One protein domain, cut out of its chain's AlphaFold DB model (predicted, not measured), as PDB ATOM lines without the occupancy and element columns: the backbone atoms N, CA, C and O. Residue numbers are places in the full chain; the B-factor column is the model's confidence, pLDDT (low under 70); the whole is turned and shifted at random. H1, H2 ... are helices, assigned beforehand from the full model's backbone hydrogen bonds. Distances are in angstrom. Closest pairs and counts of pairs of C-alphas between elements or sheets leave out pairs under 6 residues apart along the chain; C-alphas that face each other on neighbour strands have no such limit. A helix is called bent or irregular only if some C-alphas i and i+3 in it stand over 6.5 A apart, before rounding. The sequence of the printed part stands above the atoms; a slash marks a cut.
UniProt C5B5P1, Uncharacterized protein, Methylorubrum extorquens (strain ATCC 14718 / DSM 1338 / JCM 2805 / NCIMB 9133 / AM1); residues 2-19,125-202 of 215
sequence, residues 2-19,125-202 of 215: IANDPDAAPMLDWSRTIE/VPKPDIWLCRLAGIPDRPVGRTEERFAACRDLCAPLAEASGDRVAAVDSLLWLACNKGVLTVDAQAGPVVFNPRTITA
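AT A GLANCE: This is residues 2 to 19 and 125 to 202 of the 215 residues of an uncharacterized protein of Methylorubrum extorquens (strain ATCC 14718 / DSM 1338 / JCM 2805 / NCIMB 9133 / AM1) (UniProt C5B5P1). A helix, H4, stands in the middle, with H1 running back alongside it on one side and short H2 packed crosswise on the other. The longest helix, H3, crosses H4 near its first end and also packs on H2, while residues 182 to 202 run out from H4's last end and fold back. The 96 printed residues hold four named helices, H1 to H4 in chain order, and no named strand; the class is all helix. The whole is compact, with a radius of gyration of the C-alphas of 13.1 A and spans of 37 by 30 by 21 A.

HOW THE PARTS SIT: Start with H1, residues 8 to 16; it touches the hub H4, residues 168 to 181, at a shallow tilt of 21 degrees, opposite ways, closest at the C-alphas of Ser 15 and Ala 170, 4.7 A apart. Next look at H2, residues 130 to 135, which touches H4 about perpendicular, at 79 degrees; the closest C-alphas, of Trp 131 and Trp 176, are 6.3 A apart. H3, residues 146 to 164, touches H2 with residues 149 to 156 alone, at a steep tilt of 53 degrees, closest at the C-alphas of Cys 133 and Cys 153, 6.1 A apart. With residues 154 to 161 alone H3 touches residues 168 to 172 of H4, about perpendicular at 81 degrees; the C-alphas of Ala 161 and Val 168 are closest, 5.4 A apart. H1 is apart from H2 and H3. Every O i to N i+4 pair is within hydrogen-bond range in H1, H2 and H4, and 13 of 15 are in H3.

IN THESE COORDINATES: Find C-alpha 8 at (-20.066, -41.310, -36.657), where H1 begins its 12.3 A. H2 spans 8.7 A and H3 26.5 A; H3 has a kink of 26 degrees near residue 156 and is only just irregular, C-alphas 156 and 159 being 6.7 A apart. H4 runs 19.9 A to C-alpha 181 at (-21.086, -37.223, -45.700).

THE WHOLE: Residues 20 to 124 are not printed, and C-alphas 19 and 125 are 12.7 A apart across the cut. Of the links printed whole, H2 to H3 is short and H3 to H4 tight. Beyond H4, look for residues 184 to 185 paired antiparallel with 194 to 195. No printed residue of this model has a pLDDT under 70.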
ATOM      1  N   ILE A   2     -15.573 -43.417 -38.319       84.38
ATOM      2  CA  ILE A   2     -15.436 -43.224 -36.857       84.38
ATOM      3  C   ILE A   2     -14.253 -42.319 -36.471       84.38
ATOM      4  O   ILE A   2     -14.425 -41.377 -35.713       84.38
ATOM      5  N   ALA A   3     -13.071 -42.554 -37.045       84.25
ATOM      6  CA  ALA A   3     -11.876 -41.768 -36.728       84.25
ATOM      7  C   ALA A   3     -11.884 -40.317 -37.260       84.25
ATOM      8  O   ALA A   3     -11.077 -39.509 -36.815       84.25
ATOM      9  N   ASN A   4     -12.743 -39.996 -38.234       85.44
ATOM     10  CA  ASN A   4     -12.636 -38.772 -39.036       85.44
ATOM     11  C   ASN A   4     -13.912 -37.915 -39.041       85.44
ATOM     12  O   ASN A   4     -13.850 -36.762 -39.455       85.44
ATOM     13  N   ASP A   5     -15.059 -38.459 -38.626       88.88
ATOM     14  CA  ASP A   5     -16.335 -37.746 -38.562       88.88
ATOM     15  C   ASP A   5     -16.880 -37.773 -37.124       88.88
ATOM     16  O   ASP A   5     -17.091 -38.860 -36.580       88.88
ATOM     17  N   PRO A   6     -17.129 -36.606 -36.503       90.19
ATOM     18  CA  PRO A   6     -17.551 -36.538 -35.106       90.19
ATOM     19  C   PRO A   6     -18.987 -37.029 -34.866       90.19
ATOM     20  O   PRO A   6     -19.327 -37.298 -33.719       90.19
ATOM     21  N   ASP A   7     -19.827 -37.173 -35.900       91.12
ATOM     22  CA  ASP A   7     -21.175 -37.738 -35.754       91.12
ATOM     23  C   ASP A   7     -21.158 -39.276 -35.815       91.12
ATOM     24  O   ASP A   7     -22.112 -39.923 -35.382       91.12
ATOM     25  N   ALA A   8     -20.094 -39.881 -36.359       91.62
ATOM     26  CA  ALA A   8     -20.066 -41.310 -36.657       91.62
ATOM     27  C   ALA A   8     -20.072 -42.195 -35.408       91.62
ATOM     28  O   ALA A   8     -20.879 -43.118 -35.345       91.62
ATOM     29  N   ALA A   9     -19.197 -41.931 -34.430       92.25
ATOM     30  CA  ALA A   9     -19.168 -42.729 -33.202       92.25
ATOM     31  C   ALA A   9     -20.460 -42.560 -32.381       92.25
ATOM     32  O   ALA A   9     -21.114 -43.569 -32.131       92.25
ATOM     33  N   PRO A  10     -20.924 -41.327 -32.074       91.56
ATOM     34  CA  PRO A  10     -22.144 -41.156 -31.290       91.56
ATOM     35  C   PRO A  10     -23.389 -41.747 -31.955       91.56
ATOM     36  O   PRO A  10     -24.232 -42.321 -31.268       91.56
ATOM     37  N   MET A  11     -23.525 -41.629 -33.283       92.50
ATOM     38  CA  MET A  11     -24.672 -42.217 -33.970       92.50
ATOM     39  C   MET A  11     -24.613 -43.742 -33.974       92.50
ATOM     40  O   MET A  11     -25.651 -44.376 -33.791       92.50
ATOM     41  N   LEU A  12     -23.427 -44.330 -34.156       92.12
ATOM     42  CA  LEU A  12     -23.269 -45.777 -34.094       92.12
ATOM     43  C   LEU A  12     -23.590 -46.299 -32.690       92.12
ATOM     44  O   LEU A  12     -24.403 -47.211 -32.563       92.12
ATOM     45  N   ASP A  13     -23.033 -45.674 -31.652       92.81
ATOM     46  CA  ASP A  13     -23.271 -46.048 -30.255       92.81
ATOM     47  C   ASP A  13     -24.757 -45.956 -29.902       92.81
ATOM     48  O   ASP A  13     -25.335 -46.941 -29.446       92.81
ATOM     49  N   TRP A  14     -25.408 -44.830 -30.219       93.00
ATOM     50  CA  TRP A  14     -26.855 -44.683 -30.052       93.00
ATOM     51  C   TRP A  14     -27.620 -45.793 -30.775       93.00
ATOM     52  O   TRP A  14     -28.478 -46.438 -30.181       93.00
ATOM     53  N   SER A  15     -27.290 -46.052 -32.043       93.94
ATOM     54  CA  SER A  15     -28.027 -47.010 -32.871       93.94
ATOM     55  C   SER A  15     -27.875 -48.474 -32.441       93.94
ATOM     56  O   SER A  15     -28.727 -49.303 -32.761       93.94
ATOM     57  N   ARG A  16     -26.818 -48.794 -31.686       94.25
ATOM     58  CA  ARG A  16     -26.597 -50.114 -31.078       94.25
ATOM     59  C   ARG A  16     -27.421 -50.325 -29.813       94.25
ATOM     60  O   ARG A  16     -27.755 -51.465 -29.501       94.25
ATOM     61  N   THR A  17     -27.751 -49.248 -29.109       92.88
ATOM     62  CA  THR A  17     -28.381 -49.287 -27.783       92.88
ATOM     63  C   THR A  17     -29.732 -48.570 -27.761       92.88
ATOM     64  O   THR A  17     -30.101 -48.008 -26.730       92.88
ATOM     65  N   ILE A  18     -30.441 -48.499 -28.895       92.88
ATOM     66  CA  ILE A  18     -31.737 -47.816 -28.925       92.88
ATOM     67  C   ILE A  18     -32.742 -48.619 -28.107       92.88
ATOM     68  O   ILE A  18     -33.019 -49.779 -28.411       92.88
ATOM     69  N   GLU A  19     -33.323 -47.947 -27.124       93.69
ATOM     70  CA  GLU A  19     -34.393 -48.449 -26.274       93.69
ATOM     71  C   GLU A  19     -35.621 -47.538 -26.402       93.69
ATOM     72  O   GLU A  19     -35.483 -46.367 -26.783       93.69
ATOM     73  N   VAL A 125     -35.238 -51.842 -37.149       97.00
ATOM     74  CA  VAL A 125     -35.730 -51.689 -38.523       97.00
ATOM     75  C   VAL A 125     -34.916 -50.653 -39.296       97.00
ATOM     76  O   VAL A 125     -34.516 -49.632 -38.726       97.00
ATOM     77  N   PRO A 126     -34.687 -50.866 -40.605       97.88
ATOM     78  CA  PRO A 126     -34.121 -49.842 -41.464       97.88
ATOM     79  C   PRO A 126     -35.202 -48.836 -41.862       97.88
ATOM     80  O   PRO A 126     -36.396 -49.156 -41.921       97.88
ATOM     81  N   LYS A 127     -34.788 -47.620 -42.211       96.56
ATOM     82  CA  LYS A 127     -35.690 -46.619 -42.775       96.56
ATOM     83  C   LYS A 127     -35.556 -46.622 -44.299       96.56
ATOM     84  O   LYS A 127     -34.487 -46.280 -44.801       96.56
ATOM     85  N   PRO A 128     -36.633 -46.884 -45.062       97.00
ATOM     86  CA  PRO A 128     -36.584 -46.906 -46.524       97.00
ATOM     87  C   PRO A 128     -36.565 -45.490 -47.123       97.00
ATOM     88  O   PRO A 128     -37.476 -45.076 -47.844       97.00
ATOM     89  N   ASP A 129     -35.546 -44.701 -46.781       95.38
ATOM     90  CA  ASP A 129     -35.333 -43.374 -47.347       95.38
ATOM     91  C   ASP A 129     -34.611 -43.418 -48.693       95.38
ATOM     92  O   ASP A 129     -34.224 -44.475 -49.181       95.38
ATOM     93  N   ILE A 130     -34.451 -42.248 -49.314       95.44
ATOM     94  CA  ILE A 130     -33.851 -42.144 -50.646       95.44
ATOM     95  C   ILE A 130     -32.425 -42.704 -50.707       95.44
ATOM     96  O   ILE A 130     -32.050 -43.262 -51.728       95.44
ATOM     97  N   TRP A 131     -31.623 -42.580 -49.647       96.88
ATOM     98  CA  TRP A 131     -30.234 -43.024 -49.675       96.88
ATOM     99  C   TRP A 131     -30.164 -44.534 -49.592       96.88
ATOM    100  O   TRP A 131     -29.533 -45.159 -50.441       96.88
ATOM    101  N   LEU A 132     -30.867 -45.117 -48.623       97.88
ATOM    102  CA  LEU A 132     -30.865 -46.562 -48.462       97.88
ATOM    103  C   LEU A 132     -31.559 -47.262 -49.635       97.88
ATOM    104  O   LEU A 132     -31.050 -48.268 -50.118       97.88
ATOM    105  N   CYS A 133     -32.642 -46.683 -50.173       98.06
ATOM    106  CA  CYS A 133     -33.284 -47.180 -51.393       98.06
ATOM    107  C   CYS A 133     -32.303 -47.217 -52.570       98.06
ATOM    108  O   CYS A 133     -32.195 -48.247 -53.229       98.06
ATOM    109  N   ARG A 134     -31.552 -46.136 -52.813       98.31
ATOM    110  CA  ARG A 134     -30.561 -46.099 -53.900       98.31
ATOM    111  C   ARG A 134     -29.453 -47.128 -53.698       98.31
ATOM    112  O   ARG A 134     -29.083 -47.800 -54.652       98.31
ATOM    113  N   LEU A 135     -28.948 -47.279 -52.470       98.44
ATOM    114  CA  LEU A 135     -27.967 -48.321 -52.146       98.44
ATOM    115  C   LEU A 135     -28.531 -49.732 -52.376       98.44
ATOM    116  O   LEU A 135     -27.791 -50.622 -52.781       98.44
ATOM    117  N   ALA A 136     -29.834 -49.922 -52.164       97.94
ATOM    118  CA  ALA A 136     -30.550 -51.169 -52.425       97.94
ATOM    119  C   ALA A 136     -30.973 -51.344 -53.901       97.94
ATOM    120  O   ALA A 136     -31.742 -52.251 -54.213       97.94
ATOM    121  N   GLY A 137     -30.506 -50.490 -54.819       97.69
ATOM    122  CA  GLY A 137     -30.815 -50.600 -56.248       97.69
ATOM    123  C   GLY A 137     -32.171 -50.011 -56.662       97.69
ATOM    124  O   GLY A 137     -32.622 -50.244 -57.780       97.69
ATOM    125  N   ILE A 138     -32.838 -49.255 -55.786       97.81
ATOM    126  CA  ILE A 138     -34.138 -48.638 -56.066       97.81
ATOM    127  C   ILE A 138     -33.948 -47.164 -56.460       97.81
ATOM    128  O   ILE A 138     -33.501 -46.364 -55.631       97.81
ATOM    129  N   PRO A 139     -34.339 -46.757 -57.683       97.06
ATOM    130  CA  PRO A 139     -34.267 -45.363 -58.102       97.06
ATOM    131  C   PRO A 139     -35.298 -44.493 -57.370       97.06
ATOM    132  O   PRO A 139     -36.343 -44.953 -56.895       97.06
ATOM    133  N   ASP A 140     -35.051 -43.183 -57.334       95.94
ATOM    134  CA  ASP A 140     -35.965 -42.218 -56.706       95.94
ATOM    135  C   ASP A 140     -37.348 -42.207 -57.371       95.94
ATOM    136  O   ASP A 140     -38.368 -41.951 -56.716       95.94
ATOM    137  N   ARG A 141     -37.366 -42.430 -58.693       95.94
ATOM    138  CA  ARG A 141     -38.542 -42.352 -59.558       95.94
ATOM    139  C   ARG A 141     -38.604 -43.556 -60.511       95.94
ATOM    140  O   ARG A 141     -37.569 -43.909 -61.070       95.94
ATOM    141  N   PRO A 142     -39.807 -44.109 -60.766       94.31
ATOM    142  CA  PRO A 142     -41.079 -43.790 -60.105       94.31
ATOM    143  C   PRO A 142     -41.059 -44.144 -58.609       94.31
ATOM    144  O   PRO A 142     -40.259 -44.954 -58.151       94.31
ATOM    145  N   VAL A 143     -41.919 -43.487 -57.822       89.75
ATOM    146  CA  VAL A 143     -42.007 -43.786 -56.387       89.75
ATOM    147  C   VAL A 143     -42.720 -45.126 -56.219       89.75
ATOM    148  O   VAL A 143     -43.931 -45.198 -56.402       89.75
ATOM    149  N   GLY A 144     -41.951 -46.174 -55.917       89.81
ATOM    150  CA  GLY A 144     -42.467 -47.512 -55.618       89.81
ATOM    151  C   GLY A 144     -43.222 -47.586 -54.288       89.81
ATOM    152  O   GLY A 144     -43.268 -46.619 -53.517       89.81
ATOM    153  N   ARG A 145     -43.806 -48.753 -54.007       95.25
ATOM    154  CA  ARG A 145     -44.549 -48.990 -52.765       95.25
ATOM    155  C   ARG A 145     -43.610 -48.969 -51.561       95.25
ATOM    156  O   ARG A 145     -42.445 -49.353 -51.654       95.25
ATOM    157  N   THR A 146     -44.113 -48.509 -50.418       95.12
ATOM    158  CA  THR A 146     -43.278 -48.379 -49.210       95.12
ATOM    159  C   THR A 146     -42.834 -49.749 -48.705       95.12
ATOM    160  O   THR A 146     -41.694 -49.900 -48.285       95.12
ATOM    161  N   GLU A 147     -43.694 -50.758 -48.830       94.38
ATOM    162  CA  GLU A 147     -43.426 -52.129 -48.402       94.38
ATOM    163  C   GLU A 147     -42.317 -52.781 -49.245       94.38
ATOM    164  O   GLU A 147     -41.431 -53.436 -48.705       94.38
ATOM    165  N   GLU A 148     -42.317 -52.538 -50.560       96.31
ATOM    166  CA  GLU A 148     -41.275 -53.018 -51.482       96.31
ATOM    167  C   GLU A 148     -39.924 -52.359 -51.181       96.31
ATOM    168  O   GLU A 148     -38.893 -53.027 -51.111       96.31
ATOM    169  N   ARG A 149     -39.933 -51.043 -50.938       97.06
ATOM    170  CA  ARG A 149     -38.734 -50.292 -50.545       97.06
ATOM    171  C   ARG A 149     -38.176 -50.766 -49.211       97.06
ATOM    172  O   ARG A 149     -36.966 -50.931 -49.083       97.06
ATOM    173  N   PHE A 150     -39.051 -50.989 -48.233       97.56
ATOM    174  CA  PHE A 150     -38.678 -51.524 -46.930       97.56
ATOM    175  C   PHE A 150     -38.036 -52.905 -47.053       97.56
ATOM    176  O   PHE A 150     -36.953 -53.107 -46.507       97.56
ATOM    177  N   ALA A 151     -38.651 -53.820 -47.811       97.94
ATOM    178  CA  ALA A 151     -38.110 -55.155 -48.038       97.94
ATOM    179  C   ALA A 151     -36.694 -55.096 -48.630       97.94
ATOM    180  O   ALA A 151     -35.777 -55.656 -48.042       97.94
ATOM    181  N   ALA A 152     -36.479 -54.322 -49.697       98.06
ATOM    182  CA  ALA A 152     -35.156 -54.188 -50.310       98.06
ATOM    183  C   ALA A 152     -34.109 -53.564 -49.367       98.06
ATOM    184  O   ALA A 152     -32.965 -54.009 -49.313       98.06
ATOM    185  N   CYS A 153     -34.494 -52.546 -48.590       98.50
ATOM    186  CA  CYS A 153     -33.605 -51.929 -47.603       98.50
ATOM    187  C   CYS A 153     -33.220 -52.907 -46.485       98.50
ATOM    188  O   CYS A 153     -32.070 -52.922 -46.042       98.50
ATOM    189  N   ARG A 154     -34.163 -53.741 -46.039       98.19
ATOM    190  CA  ARG A 154     -33.909 -54.809 -45.069       98.19
ATOM    191  C   ARG A 154     -33.007 -55.890 -45.654       98.19
ATOM    192  O   ARG A 154     -32.065 -56.286 -44.980       98.19
ATOM    193  N   ASP A 155     -33.246 -56.308 -46.892       98.44
ATOM    194  CA  ASP A 155     -32.447 -57.333 -47.571       98.44
ATOM    195  C   ASP A 155     -31.001 -56.857 -47.823       98.44
ATOM    196  O   ASP A 155     -30.075 -57.665 -47.809       98.44
ATOM    197  N   LEU A 156     -30.783 -55.542 -47.966       98.38
ATOM    198  CA  LEU A 156     -29.451 -54.931 -47.955       98.38
ATOM    199  C   LEU A 156     -28.821 -54.922 -46.550       98.38
ATOM    200  O   LEU A 156     -27.644 -55.248 -46.399       98.38
ATOM    201  N   CYS A 157     -29.567 -54.507 -45.523       98.62
ATOM    202  CA  CYS A 157     -29.002 -54.294 -44.187       98.62
ATOM    203  C   CYS A 157     -28.777 -55.590 -43.400       98.62
ATOM    204  O   CYS A 157     -27.807 -55.671 -42.655       98.62
ATOM    205  N   ALA A 158     -29.642 -56.594 -43.549       98.38
ATOM    206  CA  ALA A 158     -29.590 -57.845 -42.792       98.38
ATOM    207  C   ALA A 158     -28.253 -58.607 -42.923       98.38
ATOM    208  O   ALA A 158     -27.656 -58.900 -41.888       98.38
ATOM    209  N   PRO A 159     -27.711 -58.876 -44.129       98.50
ATOM    210  CA  PRO A 159     -26.423 -59.566 -44.242       98.50
ATOM    211  C   PRO A 159     -25.252 -58.730 -43.702       98.50
ATOM    212  O   PRO A 159     -24.272 -59.277 -43.204       98.50
ATOM    213  N   LEU A 160     -25.339 -57.397 -43.768       98.19
ATOM    214  CA  LEU A 160     -24.328 -56.508 -43.190       98.19
ATOM    215  C   LEU A 160     -24.387 -56.513 -41.659       98.19
ATOM    216  O   LEU A 160     -23.340 -56.500 -41.012       98.19
ATOM    217  N   ALA A 161     -25.591 -56.548 -41.090       98.31
ATOM    218  CA  ALA A 161     -25.829 -56.674 -39.657       98.31
ATOM    219  C   ALA A 161     -25.249 -58.000 -39.143       98.31
ATOM    220  O   ALA A 161     -24.426 -58.001 -38.231       98.31
ATOM    221  N   GLU A 162     -25.555 -59.111 -39.820       98.25
ATOM    222  CA  GLU A 162     -24.988 -60.428 -39.514       98.25
ATOM    223  C   GLU A 162     -23.453 -60.429 -39.574       98.25
ATOM    224  O   GLU A 162     -22.793 -60.871 -38.635       98.25
ATOM    225  N   ALA A 163     -22.867 -59.882 -40.643       98.25
ATOM    226  CA  ALA A 163     -21.416 -59.876 -40.831       98.25
ATOM    227  C   ALA A 163     -20.661 -58.983 -39.829       98.25
ATOM    228  O   ALA A 163     -19.493 -59.236 -39.534       98.25
ATOM    229  N   SER A 164     -21.298 -57.920 -39.335       96.50
ATOM    230  CA  SER A 164     -20.692 -56.971 -38.393       96.50
ATOM    231  C   SER A 164     -20.983 -57.295 -36.927       96.50
ATOM    232  O   SER A 164     -20.267 -56.810 -36.051       96.50
ATOM    233  N   GLY A 165     -22.016 -58.096 -36.654       96.94
ATOM    234  CA  GLY A 165     -22.583 -58.265 -35.316       96.94
ATOM    235  C   GLY A 165     -23.388 -57.051 -34.840       96.94
ATOM    236  O   GLY A 165     -23.754 -56.989 -33.666       96.94
ATOM    237  N   ASP A 166     -23.648 -56.082 -35.722       97.12
ATOM    238  CA  ASP A 166     -24.463 -54.912 -35.423       97.12
ATOM    239  C   ASP A 166     -25.953 -55.176 -35.658       97.12
ATOM    240  O   ASP A 166     -26.363 -56.096 -36.359       97.12
ATOM    241  N   ARG A 167     -26.780 -54.306 -35.079       97.69
ATOM    242  CA  ARG A 167     -28.222 -54.231 -35.327       97.69
ATOM    243  C   ARG A 167     -28.514 -53.709 -36.735       97.69
ATOM    244  O   ARG A 167     -27.770 -52.873 -37.257       97.69
ATOM    245  N   VAL A 168     -29.646 -54.090 -37.320       98.19
ATOM    246  CA  VAL A 168     -30.103 -53.535 -38.609       98.19
ATOM    247  C   VAL A 168     -30.253 -52.010 -38.535       98.19
ATOM    248  O   VAL A 168     -29.826 -51.296 -39.444       98.19
ATOM    249  N   ALA A 169     -30.772 -51.495 -37.422       97.38
ATOM    250  CA  ALA A 169     -30.872 -50.070 -37.120       97.38
ATOM    251  C   ALA A 169     -29.509 -49.350 -37.130       97.38
ATOM    252  O   ALA A 169     -29.423 -48.181 -37.530       97.38
ATOM    253  N   ALA A 170     -28.444 -50.034 -36.706       97.56
ATOM    254  CA  ALA A 170     -27.090 -49.494 -36.690       97.56
ATOM    255  C   ALA A 170     -26.469 -49.460 -38.087       97.56
ATOM    256  O   ALA A 170     -25.914 -48.434 -38.491       97.56
ATOM    257  N   VAL A 171     -26.657 -50.528 -38.866       98.25
ATOM    258  CA  VAL A 171     -26.256 -50.573 -40.278       98.25
ATOM    259  C   VAL A 171     -26.948 -49.469 -41.080       98.25
ATOM    260  O   VAL A 171     -26.270 -48.702 -41.764       98.25
ATOM    261  N   ASP A 172     -28.270 -49.333 -40.952       98.19
ATOM    262  CA  ASP A 172     -29.053 -48.262 -41.583       98.19
ATOM    263  C   ASP A 172     -28.484 -46.875 -41.247       98.19
ATOM    264  O   ASP A 172     -28.208 -46.072 -42.142       98.19
ATOM    265  N   SER A 173     -28.232 -46.612 -39.961       96.62
ATOM    266  CA  SER A 173     -27.735 -45.313 -39.496       96.62
ATOM    267  C   SER A 173     -26.337 -44.996 -40.043       96.62
ATOM    268  O   SER A 173     -26.068 -43.858 -40.440       96.62
ATOM    269  N   LEU A 174     -25.454 -45.997 -40.123       95.94
ATOM    270  CA  LEU A 174     -24.101 -45.830 -40.649       95.94
ATOM    271  C   LEU A 174     -24.089 -45.635 -42.172       95.94
ATOM    272  O   LEU A 174     -23.391 -44.742 -42.660       95.94
ATOM    273  N   LEU A 175     -24.865 -46.425 -42.919       97.50
ATOM    274  CA  LEU A 175     -24.997 -46.278 -44.374       97.50
ATOM    275  C   LEU A 175     -25.593 -44.916 -44.736       97.50
ATOM    276  O   LEU A 175     -25.063 -44.215 -45.601       97.50
ATOM    277  N   TRP A 176     -26.640 -44.500 -44.021       96.94
ATOM    278  CA  TRP A 176     -27.230 -43.177 -44.183       96.94
ATOM    279  C   TRP A 176     -26.206 -42.065 -43.942       96.94
ATOM    280  O   TRP A 176     -26.097 -41.140 -44.754       96.94
ATOM    281  N   LEU A 177     -25.419 -42.156 -42.863       95.62
ATOM    282  CA  LEU A 177     -24.381 -41.168 -42.568       95.62
ATOM    283  C   LEU A 177     -23.320 -41.137 -43.659       95.62
ATOM    284  O   LEU A 177     -22.910 -40.061 -44.090       95.62
ATOM    285  N   ALA A 178     -22.878 -42.305 -44.120       96.19
ATOM    286  CA  ALA A 178     -21.878 -42.410 -45.169       96.19
ATOM    287  C   ALA A 178     -22.352 -41.711 -46.450       96.19
ATOM    288  O   ALA A 178     -21.580 -40.960 -47.052       96.19
ATOM    289  N   CYS A 179     -23.626 -41.875 -46.817       96.62
ATOM    290  CA  CYS A 179     -24.245 -41.126 -47.907       96.62
ATOM    291  C   CYS A 179     -24.329 -39.625 -47.620       96.62
ATOM    292  O   CYS A 179     -23.930 -38.814 -48.455       96.62
ATOM    293  N   ASN A 180     -24.785 -39.235 -46.428       94.25
ATOM    294  CA  ASN A 180     -24.895 -37.831 -46.030       94.25
ATOM    295  C   ASN A 180     -23.547 -37.089 -46.081       94.25
ATOM    296  O   ASN A 180     -23.507 -35.916 -46.449       94.25
ATOM    297  N   LYS A 181     -22.451 -37.772 -45.733       93.94
ATOM    298  CA  LYS A 181     -21.086 -37.223 -45.700       93.94
ATOM    299  C   LYS A 181     -20.328 -37.362 -47.022       93.94
ATOM    300  O   LYS A 181     -19.232 -36.817 -47.135       93.94
ATOM    301  N   GLY A 182     -20.884 -38.064 -48.010       94.81
ATOM    302  CA  GLY A 182     -20.233 -38.318 -49.300       94.81
ATOM    303  C   GLY A 182     -19.151 -39.402 -49.271       94.81
ATOM    304  O   GLY A 182     -18.395 -39.535 -50.233       94.81
ATOM    305  N   VAL A 183     -19.075 -40.186 -48.191       96.00
ATOM    306  CA  VAL A 183     -18.218 -41.379 -48.103       96.00
ATOM    307  C   VAL A 183     -18.744 -42.472 -49.028       96.00
ATOM    308  O   VAL A 183     -17.961 -43.153 -49.682       96.00
ATOM    309  N   LEU A 184     -20.065 -42.616 -49.107       96.88
ATOM    310  CA  LEU A 184     -20.739 -43.397 -50.135       96.88
ATOM    311  C   LEU A 184     -21.510 -42.441 -51.037       96.88
ATOM    312  O   LEU A 184     -22.230 -41.569 -50.555       96.88
ATOM    313  N   THR A 185     -21.384 -42.600 -52.346       97.06
ATOM    314  CA  THR A 185     -22.174 -41.831 -53.310       97.06
ATOM    315  C   THR A 185     -22.857 -42.764 -54.288       97.06
ATOM    316  O   THR A 185     -22.238 -43.691 -54.805       97.06
ATOM    317  N   VAL A 186     -24.131 -42.487 -54.539       97.56
ATOM    318  CA  VAL A 186     -24.993 -43.198 -55.480       97.56
ATOM    319  C   VAL A 186     -25.975 -42.182 -56.064       97.56
ATOM    320  O   VAL A 186     -26.448 -41.285 -55.352       97.56
ATOM    321  N   ASP A 187     -26.229 -42.269 -57.366       97.31
ATOM    322  CA  ASP A 187     -27.111 -41.332 -58.059       97.31
ATOM    323  C   ASP A 187     -28.602 -41.662 -57.858       97.31
ATOM    324  O   ASP A 187     -28.984 -42.683 -57.283       97.31
ATOM    325  N   ALA A 188     -29.472 -40.769 -58.330       97.50
ATOM    326  CA  ALA A 188     -30.922 -40.915 -58.204       97.50
ATOM    327  C   ALA A 188     -31.518 -42.063 -59.044       97.50
ATOM    328  O   ALA A 188     -32.703 -42.364 -58.894       97.50
ATOM    329  N   GLN A 189     -30.734 -42.674 -59.936       97.62
ATOM    330  CA  GLN A 189     -31.113 -43.845 -60.728       97.62
ATOM    331  C   GLN A 189     -30.620 -45.155 -60.101       97.62
ATOM    332  O   GLN A 189     -30.774 -46.205 -60.717       97.62
ATOM    333  N   ALA A 190     -30.059 -45.097 -58.885       97.38
ATOM    334  CA  ALA A 190     -29.433 -46.238 -58.227       97.38
ATOM    335  C   ALA A 190     -28.319 -46.869 -59.086       97.38
ATOM    336  O   ALA A 190     -28.199 -48.089 -59.189       97.38
ATOM    337  N   GLY A 191     -27.510 -46.015 -59.727       97.00
ATOM    338  CA  GLY A 191     -26.308 -46.422 -60.449       97.00
ATOM    339  C   GLY A 191     -25.213 -47.007 -59.539       97.00
ATOM    340  O   GLY A 191     -25.441 -47.289 -58.361       97.00
ATOM    341  N   PRO A 192     -23.986 -47.188 -60.059       97.56
ATOM    342  CA  PRO A 192     -22.887 -47.765 -59.289       97.56
ATOM    343  C   PRO A 192     -22.606 -47.009 -57.984       97.56
ATOM    344  O   PRO A 192     -22.453 -45.785 -57.975       97.56
ATOM    345  N   VAL A 193     -22.482 -47.753 -56.884       97.56
ATOM    346  CA  VAL A 193     -22.066 -47.200 -55.592       97.56
ATOM    347  C   VAL A 193     -20.567 -46.917 -55.628       97.56
ATOM    348  O   VAL A 193     -19.761 -47.799 -55.925       97.56
ATOM    349  N   VAL A 194     -20.181 -45.689 -55.291       97.06
ATOM    350  CA  VAL A 194     -18.778 -45.271 -55.202       97.06
ATOM    351  C   VAL A 194     -18.405 -45.046 -53.741       97.06
ATOM    352  O   VAL A 194     -19.105 -44.335 -53.017       97.06
ATOM    353  N   PHE A 195     -17.285 -45.633 -53.318       95.94
ATOM    354  CA  PHE A 195     -16.735 -45.489 -51.973       95.94
ATOM    355  C   PHE A 195     -15.534 -44.536 -51.957       95.94
ATOM    356  O   PHE A 195     -14.496 -44.804 -52.559       95.94
ATOM    357  N   ASN A 196     -15.672 -43.435 -51.221       93.06
ATOM    358  CA  ASN A 196     -14.699 -42.356 -51.099       93.06
ATOM    359  C   ASN A 196     -14.278 -42.179 -49.623       93.06
ATOM    360  O   ASN A 196     -14.726 -41.251 -48.951       93.06
ATOM    361  N   PRO A 197     -13.392 -43.034 -49.077       84.81
ATOM    362  CA  PRO A 197     -13.121 -43.116 -47.632       84.81
ATOM    363  C   PRO A 197     -12.526 -41.850 -46.996       84.81
ATOM    364  O   PRO A 197     -12.515 -41.726 -45.771       84.81
ATOM    365  N   ARG A 198     -11.997 -40.930 -47.810       84.25
ATOM    366  CA  ARG A 198     -11.386 -39.663 -47.372       84.25
ATOM    367  C   ARG A 198     -12.319 -38.456 -47.510       84.25
ATOM    368  O   ARG A 198     -11.920 -37.347 -47.170       84.25
ATOM    369  N   THR A 199     -13.537 -38.658 -48.000       85.56
ATOM    370  CA  THR A 199     -14.488 -37.583 -48.287       85.56
ATOM    371  C   THR A 199     -15.434 -37.373 -47.110       85.56
ATOM    372  O   THR A 199     -16.152 -38.288 -46.725       85.56
ATOM    373  N   ILE A 200     -15.455 -36.157 -46.559       86.50
ATOM    374  CA  ILE A 200     -16.447 -35.697 -45.577       86.50
ATOM    375  C   ILE A 200     -16.885 -34.298 -46.012       86.50
ATOM    376  O   ILE A 200     -16.169 -33.321 -45.801       86.50
ATOM    377  N   THR A 201     -18.023 -34.202 -46.697       84.38
ATOM    378  CA  THR A 201     -18.468 -32.958 -47.358       84.38
ATOM    379  C   THR A 201     -19.501 -32.175 -46.564       84.38
ATOM    380  O   THR A 201     -19.580 -30.954 -46.699       84.38
ATOM    381  N   ALA A 202     -20.304 -32.846 -45.737       82.94
ATOM    382  CA  ALA A 202     -21.338 -32.194 -44.945       82.94
ATOM    383  C   ALA A 202     -20.844 -31.856 -43.534       82.94
ATOM    384  O   ALA A 202     -20.175 -32.649 -42.867       82.94
TER     385      ALA A 202